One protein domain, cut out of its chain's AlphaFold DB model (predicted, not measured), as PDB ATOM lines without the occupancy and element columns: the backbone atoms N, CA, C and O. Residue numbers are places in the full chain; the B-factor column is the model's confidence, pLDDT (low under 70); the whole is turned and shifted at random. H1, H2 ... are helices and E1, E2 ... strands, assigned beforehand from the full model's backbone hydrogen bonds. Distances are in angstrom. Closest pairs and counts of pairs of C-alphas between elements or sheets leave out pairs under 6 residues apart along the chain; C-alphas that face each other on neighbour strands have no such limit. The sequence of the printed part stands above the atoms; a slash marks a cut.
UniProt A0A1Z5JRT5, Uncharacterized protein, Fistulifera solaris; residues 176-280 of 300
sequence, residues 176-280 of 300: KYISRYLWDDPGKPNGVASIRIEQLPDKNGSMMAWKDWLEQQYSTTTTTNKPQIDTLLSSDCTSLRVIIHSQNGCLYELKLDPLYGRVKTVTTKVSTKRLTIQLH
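Overview. This is residues 176 to 280 of the 300 residues of an uncharacterized protein of Fistulifera solaris (UniProt A0A1Z5JRT5). Two antiparallel sheets lie face to face as a sandwich, one of four strands (E1, E2, E9, E8) and one of three (E5, E6, E7), their strands at 25 degrees to each other; the small hairpin of E3 and E4 and the one helix, H1, sit at one end of it. E2 runs on out of the larger sheet into that hairpin, and after H1 the chain comes back to make E5. The printed part has 105 residues with one named helix and nine named strands, in the order E1 E2 E3 E4 H1 E5 E6 E7 E8 E9, and its class is mostly strand. The sheets run E1 - E2 - E9 - E8, E5 - E6 - E7 and E3 - E4, each antiparallel throughout. The whole is compact, with a radius of gyration of the C-alphas of 14.3 A, yet elongated, spanning 43 by 23 by 23 A.

Arrangement. Start at residues 176 to 177, which pair, parallel, with residues 252 to 253 of E7, residues 251 to 256. Move on to E1, residues 182 to 184, an edge strand of the strongly twisted four-strand sheet; it forms a hairpin with E2, residues 192 to 197, where N 182 and O 196 are 2.8 A apart, within hydrogen-bond range. E2 runs on into E3, residues 199 to 201, across a break of 1 residue, at 56 degrees. E3 and E4, residues 207 to 209, form a hairpin; look for N 200 and O 208, 2.8 A apart. H1, residues 210 to 219, follows at once, and its closest C-alpha pair with E3 is Gln 199 and Trp 210, 5.0 A apart. With its residues 210 to 214 H1 only grazes the four-strand sheet, and it is not on the sheet of E7. In H1 every O i to N i+4 pair is within hydrogen-bond range. Next come E5, residues 229 to 233, and E6, residues 240 to 245, which with E7 form a meander, each strand the antiparallel neighbour of the one before. Compare N 232 and O 241, 2.8 A, then N 242 and O 254, 2.8 A. At the link from E7 to E8, residues 263 to 270, the chain changes to the other sheet of the sandwich. E8 and E9, residues 275 to 280, form a hairpin, with N 267 and O 278 at 2.9 A; E9 also neighbours E2, with N 195 and O 277 at 2.8 A. The facing parts of the two sheets are 10.4 A centre to centre, their best planes 18 degrees apart. Between E5 and E8 the closest C-alphas are those of Thr 231 and Val 266, 7.3 A apart, while E1 and E7 are apart.

Along the chain. Find C-alpha 182 at (-15.847, -35.294, 3.841), where E1 begins; it is 6.5 A long, E3 7.0 A and E4 6.6 A. E2 measures 16.1 A. H1 begins at C-alpha 210, at (-22.001, -23.578, 4.411), and runs 14.3 A. E5 is 13.1 A long, E6 16.4 A and E7 16.2 A. E8, the longest strand by residues, covers 20.0 A, and E9 16.2 A, ending at C-alpha 280, at (-3.138, -33.570, 14.194).

Size, cuts and confidence. The C-alphas farthest apart are those of Pro 189, in the link from E1 to E2, and Thr 222, in the link from H1 to E5, at 44.4 A. The printed part has no cut, and no link is long. The mean pLDDT of the printed part is 93.6; the model's confidence is under 70 at residues 221 and 223.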
ATOM      1  N   LYS A 176     -29.083 -30.169  16.241       96.50
ATOM      2  CA  LYS A 176     -29.120 -30.894  14.969       96.50
ATOM      3  C   LYS A 176     -27.800 -31.594  14.714       96.50
ATOM      4  O   LYS A 176     -26.743 -30.978  14.797       96.50
ATOM      5  N   TYR A 177     -27.863 -32.856  14.318       97.06
ATOM      6  CA  TYR A 177     -26.663 -33.637  14.046       97.06
ATOM      7  C   TYR A 177     -26.167 -33.443  12.614       97.06
ATOM      8  O   TYR A 177     -26.931 -33.535  11.651       97.06
ATOM      9  N   ILE A 178     -24.868 -33.207  12.470       97.38
ATOM     10  CA  ILE A 178     -24.192 -33.097  11.181       97.38
ATOM     11  C   ILE A 178     -23.882 -34.512  10.692       97.38
ATOM     12  O   ILE A 178     -22.996 -35.184  11.213       97.38
ATOM     13  N   SER A 179     -24.621 -34.967   9.683       95.25
ATOM     14  CA  SER A 179     -24.472 -36.309   9.106       95.25
ATOM     15  C   SER A 179     -23.608 -36.352   7.845       95.25
ATOM     16  O   SER A 179     -23.169 -37.425   7.440       95.25
ATOM     17  N   ARG A 180     -23.361 -35.200   7.205       95.88
ATOM     18  CA  ARG A 180     -22.605 -35.099   5.952       95.88
ATOM     19  C   ARG A 180     -21.324 -34.311   6.160       95.88
ATOM     20  O   ARG A 180     -21.353 -33.120   6.453       95.88
ATOM     21  N   TYR A 181     -20.204 -34.986   5.971       97.56
ATOM     22  CA  TYR A 181     -18.876 -34.398   5.982       97.56
ATOM     23  C   TYR A 181     -17.962 -35.224   5.078       97.56
ATOM     24  O   TYR A 181     -18.223 -36.399   4.821       97.56
ATOM     25  N   LEU A 182     -16.893 -34.607   4.588       96.94
ATOM     26  CA  LEU A 182     -15.847 -35.294   3.841       96.94
ATOM     27  C   LEU A 182     -14.670 -35.563   4.771       96.94
ATOM     28  O   LEU A 182     -14.211 -34.660   5.473       96.94
ATOM     29  N   TRP A 183     -14.191 -36.798   4.757       96.50
ATOM     30  CA  TRP A 183     -12.976 -37.219   5.442       96.50
ATOM     31  C   TRP A 183     -11.832 -37.306   4.437       96.50
ATOM     32  O   TRP A 183     -11.980 -37.934   3.390       96.50
ATOM     33  N   ASP A 184     -10.702 -36.688   4.757       95.81
ATOM     34  CA  ASP A 184      -9.508 -36.696   3.916       95.81
ATOM     35  C   ASP A 184      -8.262 -36.834   4.794       95.81
ATOM     36  O   ASP A 184      -8.003 -35.991   5.658       95.81
ATOM     37  N   ASP A 185      -7.505 -37.907   4.582       94.94
ATOM     38  CA  ASP A 185      -6.272 -38.209   5.296       94.94
ATOM     39  C   ASP A 185      -5.184 -38.642   4.297       94.94
ATOM     40  O   ASP A 185      -5.286 -39.720   3.709       94.94
ATOM     41  N   PRO A 186      -4.120 -37.838   4.114       90.94
ATOM     42  CA  PRO A 186      -3.108 -38.072   3.086       90.94
ATOM     43  C   PRO A 186      -2.166 -39.245   3.381       90.94
ATOM     44  O   PRO A 186      -1.249 -39.493   2.602       90.94
ATOM     45  N   GLY A 187      -2.315 -39.938   4.509       89.62
ATOM     46  CA  GLY A 187      -1.543 -41.152   4.748       89.62
ATOM     47  C   GLY A 187      -0.126 -40.935   5.301       89.62
ATOM     48  O   GLY A 187       0.697 -41.851   5.259       89.62
ATOM     49  N   LYS A 188       0.198 -39.730   5.789       85.62
ATOM     50  CA  LYS A 188       1.530 -39.416   6.333       85.62
ATOM     51  C   LYS A 188       1.620 -39.789   7.824       85.62
ATOM     52  O   LYS A 188       0.703 -39.423   8.571       85.62
ATOM     53  N   PRO A 189       2.714 -40.426   8.291       72.50
ATOM     54  CA  PRO A 189       2.982 -40.555   9.723       72.50
ATOM     55  C   PRO A 189       3.155 -39.144  10.304       72.50
ATOM     56  O   PRO A 189       3.817 -38.303   9.698       72.50
ATOM     57  N   ASN A 190       2.483 -38.842  11.418       77.56
ATOM     58  CA  ASN A 190       2.347 -37.482  11.986       77.56
ATOM     59  C   ASN A 190       1.604 -36.488  11.075       77.56
ATOM     60  O   ASN A 190       1.703 -35.269  11.226       77.56
ATOM     61  N   GLY A 191       0.856 -37.021  10.109       88.12
ATOM     62  CA  GLY A 191       0.041 -36.248   9.194       88.12
ATOM     63  C   GLY A 191      -1.157 -35.593   9.871       88.12
ATOM     64  O   GLY A 191      -1.534 -35.884  11.008       88.12
ATOM     65  N   VAL A 192      -1.782 -34.703   9.113       95.00
ATOM     66  CA  VAL A 192      -3.027 -34.043   9.488       95.00
ATOM     67  C   VAL A 192      -4.158 -34.738   8.746       95.00
ATOM     68  O   VAL A 192      -4.193 -34.688   7.518       95.00
ATOM     69  N   ALA A 193      -5.071 -35.368   9.482       96.12
ATOM     70  CA  ALA A 193      -6.359 -35.769   8.926       96.12
ATOM     71  C   ALA A 193      -7.291 -34.550   8.921       96.12
ATOM     72  O   ALA A 193      -7.192 -33.678   9.786       96.12
ATOM     73  N   SER A 194      -8.187 -34.450   7.947       97.50
ATOM     74  CA  SER A 194      -9.089 -33.310   7.812       97.50
ATOM     75  C   SER A 194     -10.534 -33.744   7.619       97.50
ATOM     76  O   SER A 194     -10.839 -34.655   6.854       97.50
ATOM     77  N   ILE A 195     -11.427 -33.052   8.320       98.19
ATOM     78  CA  ILE A 195     -12.874 -33.152   8.168       98.19
ATOM     79  C   ILE A 195     -13.340 -31.863   7.504       98.19
ATOM     80  O   ILE A 195     -13.033 -30.769   7.983       98.19
ATOM     81  N   ARG A 196     -14.088 -31.978   6.409       98.12
ATOM     82  CA  ARG A 196     -14.653 -30.832   5.693       98.12
ATOM     83  C   ARG A 196     -16.169 -30.883   5.769       98.12
ATOM     84  O   ARG A 196     -16.774 -31.886   5.402       98.12
ATOM     85  N   ILE A 197     -16.772 -29.794   6.223       98.38
ATOM     86  CA  ILE A 197     -18.221 -29.631   6.316       98.38
ATOM     87  C   ILE A 197     -18.608 -28.526   5.338       98.38
ATOM     88  O   ILE A 197     -18.252 -27.361   5.522       98.38
ATOM     89  N   GLU A 198     -19.284 -28.919   4.263       98.25
ATOM     90  CA  GLU A 198     -19.705 -28.016   3.182       98.25
ATOM     91  C   GLU A 198     -21.201 -27.698   3.250       98.25
ATOM     92  O   GLU A 198     -21.655 -26.742   2.626       98.25
ATOM     93  N   GLN A 199     -21.968 -28.485   4.008       98.00
ATOM     94  CA  GLN A 199     -23.412 -28.338   4.164       98.00
ATOM     95  C   GLN A 199     -23.835 -28.598   5.614       98.00
ATOM     96  O   GLN A 199     -23.229 -29.418   6.303       98.00
ATOM     97  N   LEU A 200     -24.892 -27.922   6.058       97.75
ATOM     98  CA  LEU A 200     -25.506 -28.074   7.377       97.75
ATOM     99  C   LEU A 200     -27.009 -28.382   7.253       97.75
ATOM    100  O   LEU A 200     -27.652 -27.905   6.321       97.75
ATOM    101  N   PRO A 201     -27.604 -29.139   8.192       97.00
ATOM    102  CA  PRO A 201     -29.035 -29.454   8.170       97.00
ATOM    103  C   PRO A 201     -29.924 -28.240   8.501       97.00
ATOM    104  O   PRO A 201     -29.947 -27.714   9.618       97.00
ATOM    105  N   ASP A 202     -30.738 -27.806   7.554       93.88
ATOM    106  CA  ASP A 202     -31.696 -26.720   7.728       93.88
ATOM    107  C   ASP A 202     -32.905 -27.127   8.601       93.88
ATOM    108  O   ASP A 202     -33.026 -28.264   9.062       93.88
ATOM    109  N   LYS A 203     -33.767 -26.171   8.973       88.12
ATOM    110  CA  LYS A 203     -34.962 -26.364   9.818       88.12
ATOM    111  C   LYS A 203     -35.930 -27.376   9.209       88.12
ATOM    112  O   LYS A 203     -36.530 -28.144   9.950       88.12
ATOM    113  N   ASN A 204     -35.975 -27.443   7.883       90.50
ATOM    114  CA  ASN A 204     -36.861 -28.335   7.138       90.50
ATOM    115  C   ASN A 204     -36.229 -29.710   6.846       90.50
ATOM    116  O   ASN A 204     -36.761 -30.472   6.047       90.50
ATOM    117  N   GLY A 205     -35.050 -30.010   7.407       89.25
ATOM    118  CA  GLY A 205     -34.291 -31.229   7.094       89.25
ATOM    119  C   GLY A 205     -33.554 -31.199   5.747       89.25
ATOM    120  O   GLY A 205     -32.769 -32.103   5.465       89.25
ATOM    121  N   SER A 206     -33.752 -30.151   4.938       95.31
ATOM    122  CA  SER A 206     -32.935 -29.874   3.749       95.31
ATOM    123  C   SER A 206     -31.478 -29.588   4.134       95.31
ATOM    124  O   SER A 206     -31.190 -29.219   5.268       95.31
ATOM    125  N   MET A 207     -30.546 -29.738   3.195       96.75
ATOM    126  CA  MET A 207     -29.144 -29.372   3.399       96.75
ATOM    127  C   MET A 207     -28.910 -27.947   2.890       96.75
ATOM    128  O   MET A 207     -29.143 -27.656   1.722       96.75
ATOM    129  N   MET A 208     -28.428 -27.070   3.765       97.00
ATOM    130  CA  MET A 208     -28.024 -25.701   3.452       97.00
ATOM    131  C   MET A 208     -26.521 -25.663   3.190       97.00
ATOM    132  O   MET A 208     -25.755 -26.256   3.950       97.00
ATOM    133  N   ALA A 209     -26.076 -24.970   2.140       98.00
ATOM    134  CA  ALA A 209     -24.648 -24.796   1.902       98.00
ATOM    135  C   ALA A 209     -24.004 -23.966   3.025       98.00
ATOM    136  O   ALA A 209     -24.600 -23.028   3.548       98.00
ATOM    137  N   TRP A 210     -22.757 -24.286   3.376       97.50
ATOM    138  CA  TRP A 210     -22.001 -23.578   4.411       97.50
ATOM    139  C   TRP A 210     -21.913 -22.076   4.132       97.50
ATOM    140  O   TRP A 210     -22.042 -21.271   5.049       97.50
ATOM    141  N   LYS A 211     -21.718 -21.710   2.860       97.06
ATOM    142  CA  LYS A 211     -21.664 -20.318   2.412       97.06
ATOM    143  C   LYS A 211     -22.949 -19.568   2.774       97.06
ATOM    144  O   LYS A 211     -22.872 -18.531   3.424       97.06
ATOM    145  N   ASP A 212     -24.098 -20.130   2.416       96.62
ATOM    146  CA  ASP A 212     -25.407 -19.513   2.647       96.62
ATOM    147  C   ASP A 212     -25.703 -19.422   4.151       96.62
ATOM    148  O   ASP A 212     -26.178 -18.399   4.639       96.62
ATOM    149  N   TRP A 213     -25.344 -20.459   4.916       96.00
ATOM    150  CA  TRP A 213     -25.446 -20.428   6.376       96.00
ATOM    151  C   TRP A 213     -24.592 -19.310   6.986       96.00
ATOM    152  O   TRP A 213     -25.043 -18.601   7.885       96.00
ATOM    153  N   LEU A 214     -23.365 -19.135   6.489       95.12
ATOM    154  CA  LEU A 214     -22.439 -18.111   6.958       95.12
ATOM    155  C   LEU A 214     -22.955 -16.698   6.632       95.12
ATOM    156  O   LEU A 214     -22.912 -15.820   7.490       95.12
ATOM    157  N   GLU A 215     -23.495 -16.491   5.429       94.19
ATOM    158  CA  GLU A 215     -24.152 -15.239   5.028       94.19
ATOM    159  C   GLU A 215     -25.371 -14.928   5.909       94.19
ATOM    160  O   GLU A 215     -25.542 -13.782   6.332       94.19
ATOM    161  N   GLN A 216     -26.167 -15.941   6.274       93.12
ATOM    162  CA  GLN A 216     -27.265 -15.774   7.231       93.12
ATOM    163  C   GLN A 216     -26.765 -15.328   8.607       93.12
ATOM    164  O   GLN A 216     -27.388 -14.457   9.202       93.12
ATOM    165  N   GLN A 217     -25.644 -15.872   9.103       91.62
ATOM    166  CA  GLN A 217     -25.075 -15.430  10.384       91.62
ATOM    167  C   GLN A 217     -24.577 -13.975  10.322       91.62
ATOM    168  O   GLN A 217     -24.727 -13.225  11.286       91.62
ATOM    169  N   TYR A 218     -23.990 -13.545   9.203       89.56
ATOM    170  CA  TYR A 218     -23.528 -12.160   9.070       89.56
ATOM    171  C   TYR A 218     -24.671 -11.162   8.860       89.56
ATOM    172  O   TYR A 218     -24.583 -10.043   9.348       89.56
ATOM    173  N   SER A 219     -25.758 -11.554   8.194       86.88
ATOM    174  CA  SER A 219     -26.875 -10.643   7.890       86.88
ATOM    175  C   SER A 219     -27.596 -10.137   9.142       86.88
ATOM    176  O   SER A 219     -28.113  -9.026   9.168       86.88
ATOM    177  N   THR A 220     -27.625 -10.948  10.194       78.75
ATOM    178  CA  THR A 220     -28.314 -10.647  11.453       78.75
ATOM    179  C   THR A 220     -27.441  -9.903  12.463       78.75
ATOM    180  O   THR A 220     -27.956  -9.442  13.478       78.75
ATOM    181  N   THR A 221     -26.138  -9.742  12.201       69.56
ATOM    182  CA  THR A 221     -25.220  -9.043  13.109       69.56
ATOM    183  C   THR A 221     -24.544  -7.872  12.409       69.56
ATOM    184  O   THR A 221     -23.762  -8.037  11.484       69.56
ATOM    185  N   THR A 222     -24.779  -6.659  12.907       71.88
ATOM    186  CA  THR A 222     -24.069  -5.439  12.478       71.88
ATOM    187  C   THR A 222     -22.578  -5.453  12.829       71.88
ATOM    188  O   THR A 222     -21.827  -4.592  12.384       71.88
ATOM    189  N   THR A 223     -22.128  -6.433  13.615       68.44
ATOM    190  CA  THR A 223     -20.728  -6.622  13.997       68.44
ATOM    191  C   THR A 223     -20.187  -7.861  13.296       68.44
ATOM    192  O   THR A 223     -20.812  -8.916  13.362       68.44
ATOM    193  N   THR A 224     -19.020  -7.749  12.656       71.81
ATOM    194  CA  THR A 224     -18.275  -8.834  11.989       71.81
ATOM    195  C   THR A 224     -17.787  -9.894  12.982       71.81
ATOM    196  O   THR A 224     -16.588 -10.080  13.195       71.81
ATOM    197  N   ASN A 225     -18.719 -10.589  13.623       80.06
ATOM    198  CA  ASN A 225     -18.426 -11.651  14.561       80.06
ATOM    199  C   ASN A 225     -18.210 -12.935  13.771       80.06
ATOM    200  O   ASN A 225     -19.088 -13.406  13.049       80.06
ATOM    201  N   LYS A 226     -17.008 -13.504  13.892       87.56
ATOM    202  CA  LYS A 226     -16.724 -14.837  13.358       87.56
ATOM    203  C   LYS A 226     -17.691 -15.842  14.000       87.56
ATOM    204  O   LYS A 226     -17.989 -15.697  15.186       87.56
ATOM    205  N   PRO A 227     -18.160 -16.862  13.259       93.00
ATOM    206  CA  PRO A 227     -19.029 -17.881  13.834       93.00
ATOM    207  C   PRO A 227     -18.333 -18.554  15.023       93.00
ATOM    208  O   PRO A 227     -17.148 -18.893  14.941       93.00
ATOM    209  N   GLN A 228     -19.071 -18.751  16.114       95.38
ATOM    210  CA  GLN A 228     -18.574 -19.459  17.287       95.38
ATOM    211  C   GLN A 228     -18.622 -20.967  17.031       95.38
ATOM    212  O   GLN A 228     -19.679 -21.536  16.740       95.38
ATOM    213  N   ILE A 229     -17.457 -21.604  17.109       97.44
ATOM    214  CA  ILE A 229     -17.280 -23.030  16.844       97.44
ATOM    215  C   ILE A 229     -16.430 -23.610  17.960       97.44
ATOM    216  O   ILE A 229     -15.252 -23.272  18.080       97.44
ATOM    217  N   ASP A 230     -17.019 -24.520  18.722       97.75
ATOM    218  CA  ASP A 230     -16.340 -25.204  19.810       97.75
ATOM    219  C   ASP A 230     -15.920 -26.595  19.342       97.75
ATOM    220  O   ASP A 230     -16.727 -27.384  18.843       97.75
ATOM    221  N   THR A 231     -14.640 -26.911  19.505       97.75
ATOM    222  CA  THR A 231     -14.097 -28.249  19.257       97.75
ATOM    223  C   THR A 231     -13.646 -28.853  20.570       97.75
ATOM    224  O   THR A 231     -12.670 -28.399  21.164       97.75
ATOM    225  N   LEU A 232     -14.355 -29.884  21.008       97.75
ATOM    226  CA  LEU A 232     -14.108 -30.586  22.256       97.75
ATOM    227  C   LEU A 232     -13.503 -31.948  21.931       97.75
ATOM    228  O   LEU A 232     -14.108 -32.763  21.230       97.75
ATOM    229  N   LEU A 233     -12.299 -32.181  22.436       97.31
ATOM    230  CA  LEU A 233     -11.648 -33.481  22.389       97.31
ATOM    231  C   LEU A 233     -11.875 -34.181  23.732       97.31
ATOM    232  O   LEU A 233     -11.772 -33.548  24.782       97.31
ATOM    233  N   SER A 234     -12.211 -35.469  23.697       97.12
ATOM    234  CA  SER A 234     -12.328 -36.286  24.908       97.12
ATOM    235  C   SER A 234     -10.993 -36.346  25.665       97.12
ATOM    236  O   SER A 234      -9.928 -36.187  25.066       97.12
ATOM    237  N   SER A 235     -11.035 -36.597  26.976       96.25
ATOM    238  CA  SER A 235      -9.845 -36.661  27.841       96.25
ATOM    239  C   SER A 235      -8.834 -37.723  27.399       96.25
ATOM    240  O   SER A 235      -7.630 -37.549  27.554       96.25
ATOM    241  N   ASP A 236      -9.317 -38.815  26.811       94.69
ATOM    242  CA  ASP A 236      -8.506 -39.895  26.242       94.69
ATOM    243  C   ASP A 236      -8.018 -39.608  24.808       94.69
ATOM    244  O   ASP A 236      -7.277 -40.400  24.219       94.69
ATOM    245  N   CYS A 237      -8.412 -38.462  24.249       95.19
ATOM    246  CA  CYS A 237      -8.101 -38.014  22.900       95.19
ATOM    247  C   CYS A 237      -8.584 -38.957  21.786       95.19
ATOM    248  O   CYS A 237      -8.046 -38.903  20.676       95.19
ATOM    249  N   THR A 238      -9.576 -39.813  22.063       94.19
ATOM    250  CA  THR A 238     -10.117 -40.765  21.081       94.19
ATOM    251  C   THR A 238     -11.479 -40.365  20.532       94.19
ATOM    252  O   THR A 238     -11.893 -40.935  19.535       94.19
ATOM    253  N   SER A 239     -12.147 -39.355  21.084       96.19
ATOM    254  CA  SER A 239     -13.451 -38.898  20.579       96.19
ATOM    255  C   SER A 239     -13.441 -37.393  20.343       96.19
ATOM    256  O   SER A 239     -12.836 -36.635  21.103       96.19
ATOM    257  N   LEU A 240     -14.120 -36.953  19.282       97.62
ATOM    258  CA  LEU A 240     -14.237 -35.550  18.891       97.62
ATOM    259  C   LEU A 240     -15.702 -35.132  18.861       97.62
ATOM    260  O   LEU A 240     -16.537 -35.785  18.232       97.62
ATOM    261  N   ARG A 241     -15.992 -33.984  19.469       98.00
ATOM    262  CA  ARG A 241     -17.280 -33.302  19.379       98.00
ATOM    263  C   ARG A 241     -17.062 -31.894  18.839       98.00
ATOM    264  O   ARG A 241     -16.257 -31.141  19.377       98.00
ATOM    265  N   VAL A 242     -17.771 -31.538  17.776       98.19
ATOM    266  CA  VAL A 242     -17.747 -30.189  17.196       98.19
ATOM    267  C   VAL A 242     -19.131 -29.585  17.314       98.19
ATOM    268  O   VAL A 242     -20.098 -30.189  16.854       98.19
ATOM    269  N   ILE A 243     -19.213 -28.410  17.929       98.12
ATOM    270  CA  ILE A 243     -20.455 -27.679  18.168       98.12
ATOM    271  C   ILE A 243     -20.370 -26.350  17.427       98.12
ATOM    272  O   ILE A 243     -19.443 -25.569  17.632       98.12
ATOM    273  N   ILE A 244     -21.333 -26.098  16.549       97.56
ATOM    274  CA  ILE A 244     -21.447 -24.850  15.795       97.56
ATOM    275  C   ILE A 244     -22.683 -24.126  16.312       97.56
ATOM    276  O   ILE A 244     -23.800 -24.650  16.237       97.56
ATOM    277  N   HIS A 245     -22.474 -22.924  16.840       95.81
ATOM    278  CA  HIS A 245     -23.545 -22.110  17.403       95.81
ATOM    279  C   HIS A 245     -24.189 -21.265  16.311       95.81
ATOM    280  O   HIS A 245     -23.503 -20.552  15.578       95.81
ATOM    281  N   SER A 246     -25.513 -21.343  16.199       93.88
ATOM    282  CA  SER A 246     -26.289 -20.448  15.345       93.88
ATOM    283  C   SER A 246     -26.941 -19.354  16.171       93.88
ATOM    284  O   SER A 246     -27.438 -19.602  17.268       93.88
ATOM    285  N   GLN A 247     -27.048 -18.163  15.595       90.50
ATOM    286  CA  GLN A 247     -27.748 -17.030  16.203       90.50
ATOM    287  C   GLN A 247     -29.241 -17.289  16.427       90.50
ATOM    288  O   GLN A 247     -29.852 -16.695  17.307       90.50
ATOM    289  N   ASN A 248     -29.818 -18.250  15.702       88.69
ATOM    290  CA  ASN A 248     -31.193 -18.709  15.910       88.69
ATOM    291  C   ASN A 248     -31.365 -19.570  17.181       88.69
ATOM    292  O   ASN A 248     -32.410 -20.197  17.351       88.69
ATOM    293  N   GLY A 249     -30.323 -19.715  18.009       88.06
ATOM    294  CA  GLY A 249     -30.305 -20.594  19.180       88.06
ATOM    295  C   GLY A 249     -30.296 -22.089  18.841       88.06
ATOM    296  O   GLY A 249     -30.408 -22.924  19.732       88.06
ATOM    297  N   CYS A 250     -30.182 -22.450  17.560       91.69
ATOM    298  CA  CYS A 250     -29.999 -23.836  17.132       91.69
ATOM    299  C   CYS A 250     -28.521 -24.220  17.253       91.69
ATOM    300  O   CYS A 250     -27.647 -23.462  16.826       91.69
ATOM    301  N   LEU A 251     -28.248 -25.416  17.767       95.38
ATOM    302  CA  LEU A 251     -26.898 -25.972  17.830       95.38
ATOM    303  C   LEU A 251     -26.724 -27.019  16.740       95.38
ATOM    304  O   LEU A 251     -27.601 -27.858  16.543       95.38
ATOM    305  N   TYR A 252     -25.593 -26.992  16.045       97.69
ATOM    306  CA  TYR A 252     -25.209 -28.075  15.147       97.69
ATOM    307  C   TYR A 252     -24.086 -28.877  15.777       97.69
ATOM    308  O   TYR A 252     -23.089 -28.304  16.205       97.69
ATOM    309  N   GLU A 253     -24.234 -30.193  15.808       97.94
ATOM    310  CA  GLU A 253     -23.301 -31.083  16.480       97.94
ATOM    311  C   GLU A 253     -22.776 -32.158  15.528       97.94
ATOM    312  O   GLU A 253     -23.544 -32.924  14.946       97.94
ATOM    313  N   LEU A 254     -21.454 -32.260  15.405       97.81
ATOM    314  CA  LEU A 254     -20.779 -33.422  14.836       97.81
ATOM    315  C   LEU A 254     -20.120 -34.208  15.971       97.81
ATOM    316  O   LEU A 254     -19.221 -33.693  16.634       97.81
ATOM    317  N   LYS A 255     -20.533 -35.463  16.157       96.94
ATOM    318  CA  LYS A 255     -19.929 -36.388  17.119       96.94
ATOM    319  C   LYS A 255     -19.214 -37.519  16.378       96.94
ATOM    320  O   LYS A 255     -19.846 -38.253  15.622       96.94
ATOM    321  N   LEU A 256     -17.914 -37.671  16.621       95.75
ATOM    322  CA  LEU A 256     -17.085 -38.769  16.122       95.75
ATOM    323  C   LEU A 256     -16.534 -39.555  17.312       95.75
ATOM    324  O   LEU A 256     -15.711 -39.044  18.069       95.75
ATOM    325  N   ASP A 257     -17.028 -40.777  17.485       93.88
ATOM    326  CA  ASP A 257     -16.787 -41.594  18.672       93.88
ATOM    327  C   ASP A 257     -16.924 -43.095  18.316       93.88
ATOM    328  O   ASP A 257     -18.034 -43.516  17.951       93.88
ATOM    329  N   PRO A 258     -15.840 -43.900  18.346       92.81
ATOM    330  CA  PRO A 258     -14.435 -43.520  18.543       92.81
ATOM    331  C   PRO A 258     -13.742 -43.070  17.236       92.81
ATOM    332  O   PRO A 258     -14.146 -43.428  16.126       92.81
ATOM    333  N   LEU A 259     -12.659 -42.308  17.363       92.56
ATOM    334  CA  LEU A 259     -11.662 -42.047  16.323       92.56
ATOM    335  C   LEU A 259     -10.688 -43.230  16.218       92.56
ATOM    336  O   LEU A 259     -10.506 -44.000  17.156       92.56
ATOM    337  N   TYR A 260     -10.004 -43.348  15.080       89.50
ATOM    338  CA  TYR A 260      -9.056 -44.443  14.823       89.50
ATOM    339  C   TYR A 260      -7.787 -44.415  15.669       89.50
ATOM    340  O   TYR A 260      -7.099 -45.426  15.793       89.50
ATOM    341  N   GLY A 261      -7.441 -43.259  16.220       90.94
ATOM    342  CA  GLY A 261      -6.250 -43.095  17.026       90.94
ATOM    343  C   GLY A 261      -6.308 -41.823  17.850       90.94
ATOM    344  O   GLY A 261      -7.217 -41.004  17.708       90.94
ATOM    345  N   ARG A 262      -5.304 -41.660  18.713       93.44
ATOM    346  CA  ARG A 262      -5.194 -40.488  19.581       93.44
ATOM    347  C   ARG A 262      -4.887 -39.244  18.753       93.44
ATOM    348  O   ARG A 262      -3.942 -39.231  17.959       93.44
ATOM    349  N   VAL A 263      -5.668 -38.193  18.958       95.31
ATOM    350  CA  VAL A 263      -5.432 -36.870  18.370       95.31
ATOM    351  C   VAL A 263      -4.590 -36.041  19.335       95.31
ATOM    352  O   VAL A 263      -4.896 -35.965  20.517       95.31
ATOM    353  N   LYS A 264      -3.522 -35.413  18.841       95.44
ATOM    354  CA  LYS A 264      -2.663 -34.522  19.630       95.44
ATOM    355  C   LYS A 264      -3.306 -33.150  19.810       95.44
ATOM    356  O   LYS A 264      -3.395 -32.640  20.918       95.44
ATOM    357  N   THR A 265      -3.733 -32.548  18.704       96.94
ATOM    358  CA  THR A 265      -4.340 -31.213  18.677       96.94
ATOM    359  C   THR A 265      -5.378 -31.123  17.570       96.94
ATOM    360  O   THR A 265      -5.243 -31.752  16.518       96.94
ATOM    361  N   VAL A 266      -6.397 -30.298  17.789       98.00
ATOM    362  CA  VAL A 266      -7.441 -30.001  16.806       98.00
ATOM    363  C   VAL A 266      -7.322 -28.534  16.420       98.00
ATOM    364  O   VAL A 266      -7.243 -27.674  17.291       98.00
ATOM    365  N   THR A 267      -7.286 -28.242  15.123       97.94
ATOM    366  CA  THR A 267      -7.318 -26.864  14.623       97.94
ATOM    367  C   THR A 267      -8.494 -26.669  13.682       97.94
ATOM    368  O   THR A 267      -8.817 -27.532  12.869       97.94
ATOM    369  N   THR A 268      -9.154 -25.521  13.786       98.19
ATOM    370  CA  THR A 268     -10.379 -25.234  13.033       98.19
ATOM    371  C   THR A 268     -10.144 -24.057  12.104       98.19
ATOM    372  O   THR A 268      -9.648 -23.009  12.514       98.19
ATOM    373  N   LYS A 269     -10.495 -24.227  10.830       97.62
ATOM    374  CA  LYS A 269     -10.368 -23.210   9.786       97.62
ATOM    375  C   LYS A 269     -11.724 -22.966   9.148       97.62
ATOM    376  O   LYS A 269     -12.276 -23.833   8.469       97.62
ATOM    377  N   VAL A 270     -12.237 -21.761   9.349       97.25
ATOM    378  CA  VAL A 270     -13.463 -21.284   8.713       97.25
ATOM    379  C   VAL A 270     -13.102 -20.643   7.381       97.25
ATOM    380  O   VAL A 270     -12.281 -19.730   7.329       97.25
ATOM    381  N   SER A 271     -13.719 -21.114   6.301       96.69
ATOM    382  CA  SER A 271     -13.654 -20.475   4.985       96.69
ATOM    383  C   SER A 271     -15.061 -20.134   4.504       96.69
ATOM    384  O   SER A 271     -16.043 -20.618   5.062       96.69
ATOM    385  N   THR A 272     -15.176 -19.335   3.445       96.38
ATOM    386  CA  THR A 272     -16.478 -18.975   2.861       96.38
ATOM    387  C   THR A 272     -17.228 -20.181   2.301       96.38
ATOM    388  O   THR A 272     -18.446 -20.223   2.367       96.38
ATOM    389  N   LYS A 273     -16.518 -21.182   1.765       97.62
ATOM    390  CA  LYS A 273     -17.139 -22.355   1.126       97.62
ATOM    391  C   LYS A 273     -17.366 -23.529   2.073       97.62
ATOM    392  O   LYS A 273     -18.206 -24.370   1.787       97.62
ATOM    393  N   ARG A 274     -16.582 -23.625   3.149       97.75
ATOM    394  CA  ARG A 274     -16.600 -24.779   4.056       97.75
ATOM    395  C   ARG A 274     -15.955 -24.503   5.406       97.75
ATOM    396  O   ARG A 274     -15.041 -23.679   5.516       97.75
ATOM    397  N   LEU A 275     -16.332 -25.308   6.388       98.31
ATOM    398  CA  LEU A 275     -15.603 -25.481   7.636       98.31
ATOM    399  C   LEU A 275     -14.614 -26.641   7.495       98.31
ATOM    400  O   LEU A 275     -14.984 -27.723   7.046       98.31
ATOM    401  N   THR A 276     -13.350 -26.422   7.855       98.25
ATOM    402  CA  THR A 276     -12.322 -27.473   7.873       98.25
ATOM    403  C   THR A 276     -11.818 -27.677   9.294       98.25
ATOM    404  O   THR A 276     -11.294 -26.745   9.899       98.25
ATOM    405  N   ILE A 277     -11.941 -28.895   9.808       98.44
ATOM    406  CA  ILE A 277     -11.392 -29.307  11.101       98.44
ATOM    407  C   ILE A 277     -10.184 -30.194  10.814       98.44
ATOM    408  O   ILE A 277     -10.294 -31.204  10.124       98.44
ATOM    409  N   GLN A 278      -9.022 -29.794  11.302       97.88
ATOM    410  CA  GLN A 278      -7.752 -30.478  11.115       97.88
ATOM    411  C   GLN A 278      -7.384 -31.210  12.406       97.88
ATOM    412  O   GLN A 278      -7.234 -30.601  13.464       97.88
ATOM    413  N   LEU A 279      -7.241 -32.527  12.307       97.25
ATOM    414  CA  LEU A 279      -6.848 -33.417  13.389       97.25
ATOM    415  C   LEU A 279      -5.368 -33.741  13.229       97.25
ATOM    416  O   LEU A 279      -4.964 -34.435  12.294       97.25
ATOM    417  N   HIS A 280      -4.552 -33.232  14.141       95.88
ATOM    418  CA  HIS A 280      -3.138 -33.570  14.194       95.88
ATOM    419  C   HIS A 280      -3.004 -34.897  14.924       95.88
ATOM    420  O   HIS A 280      -3.308 -34.988  16.114       95.88
TER     421      HIS A 280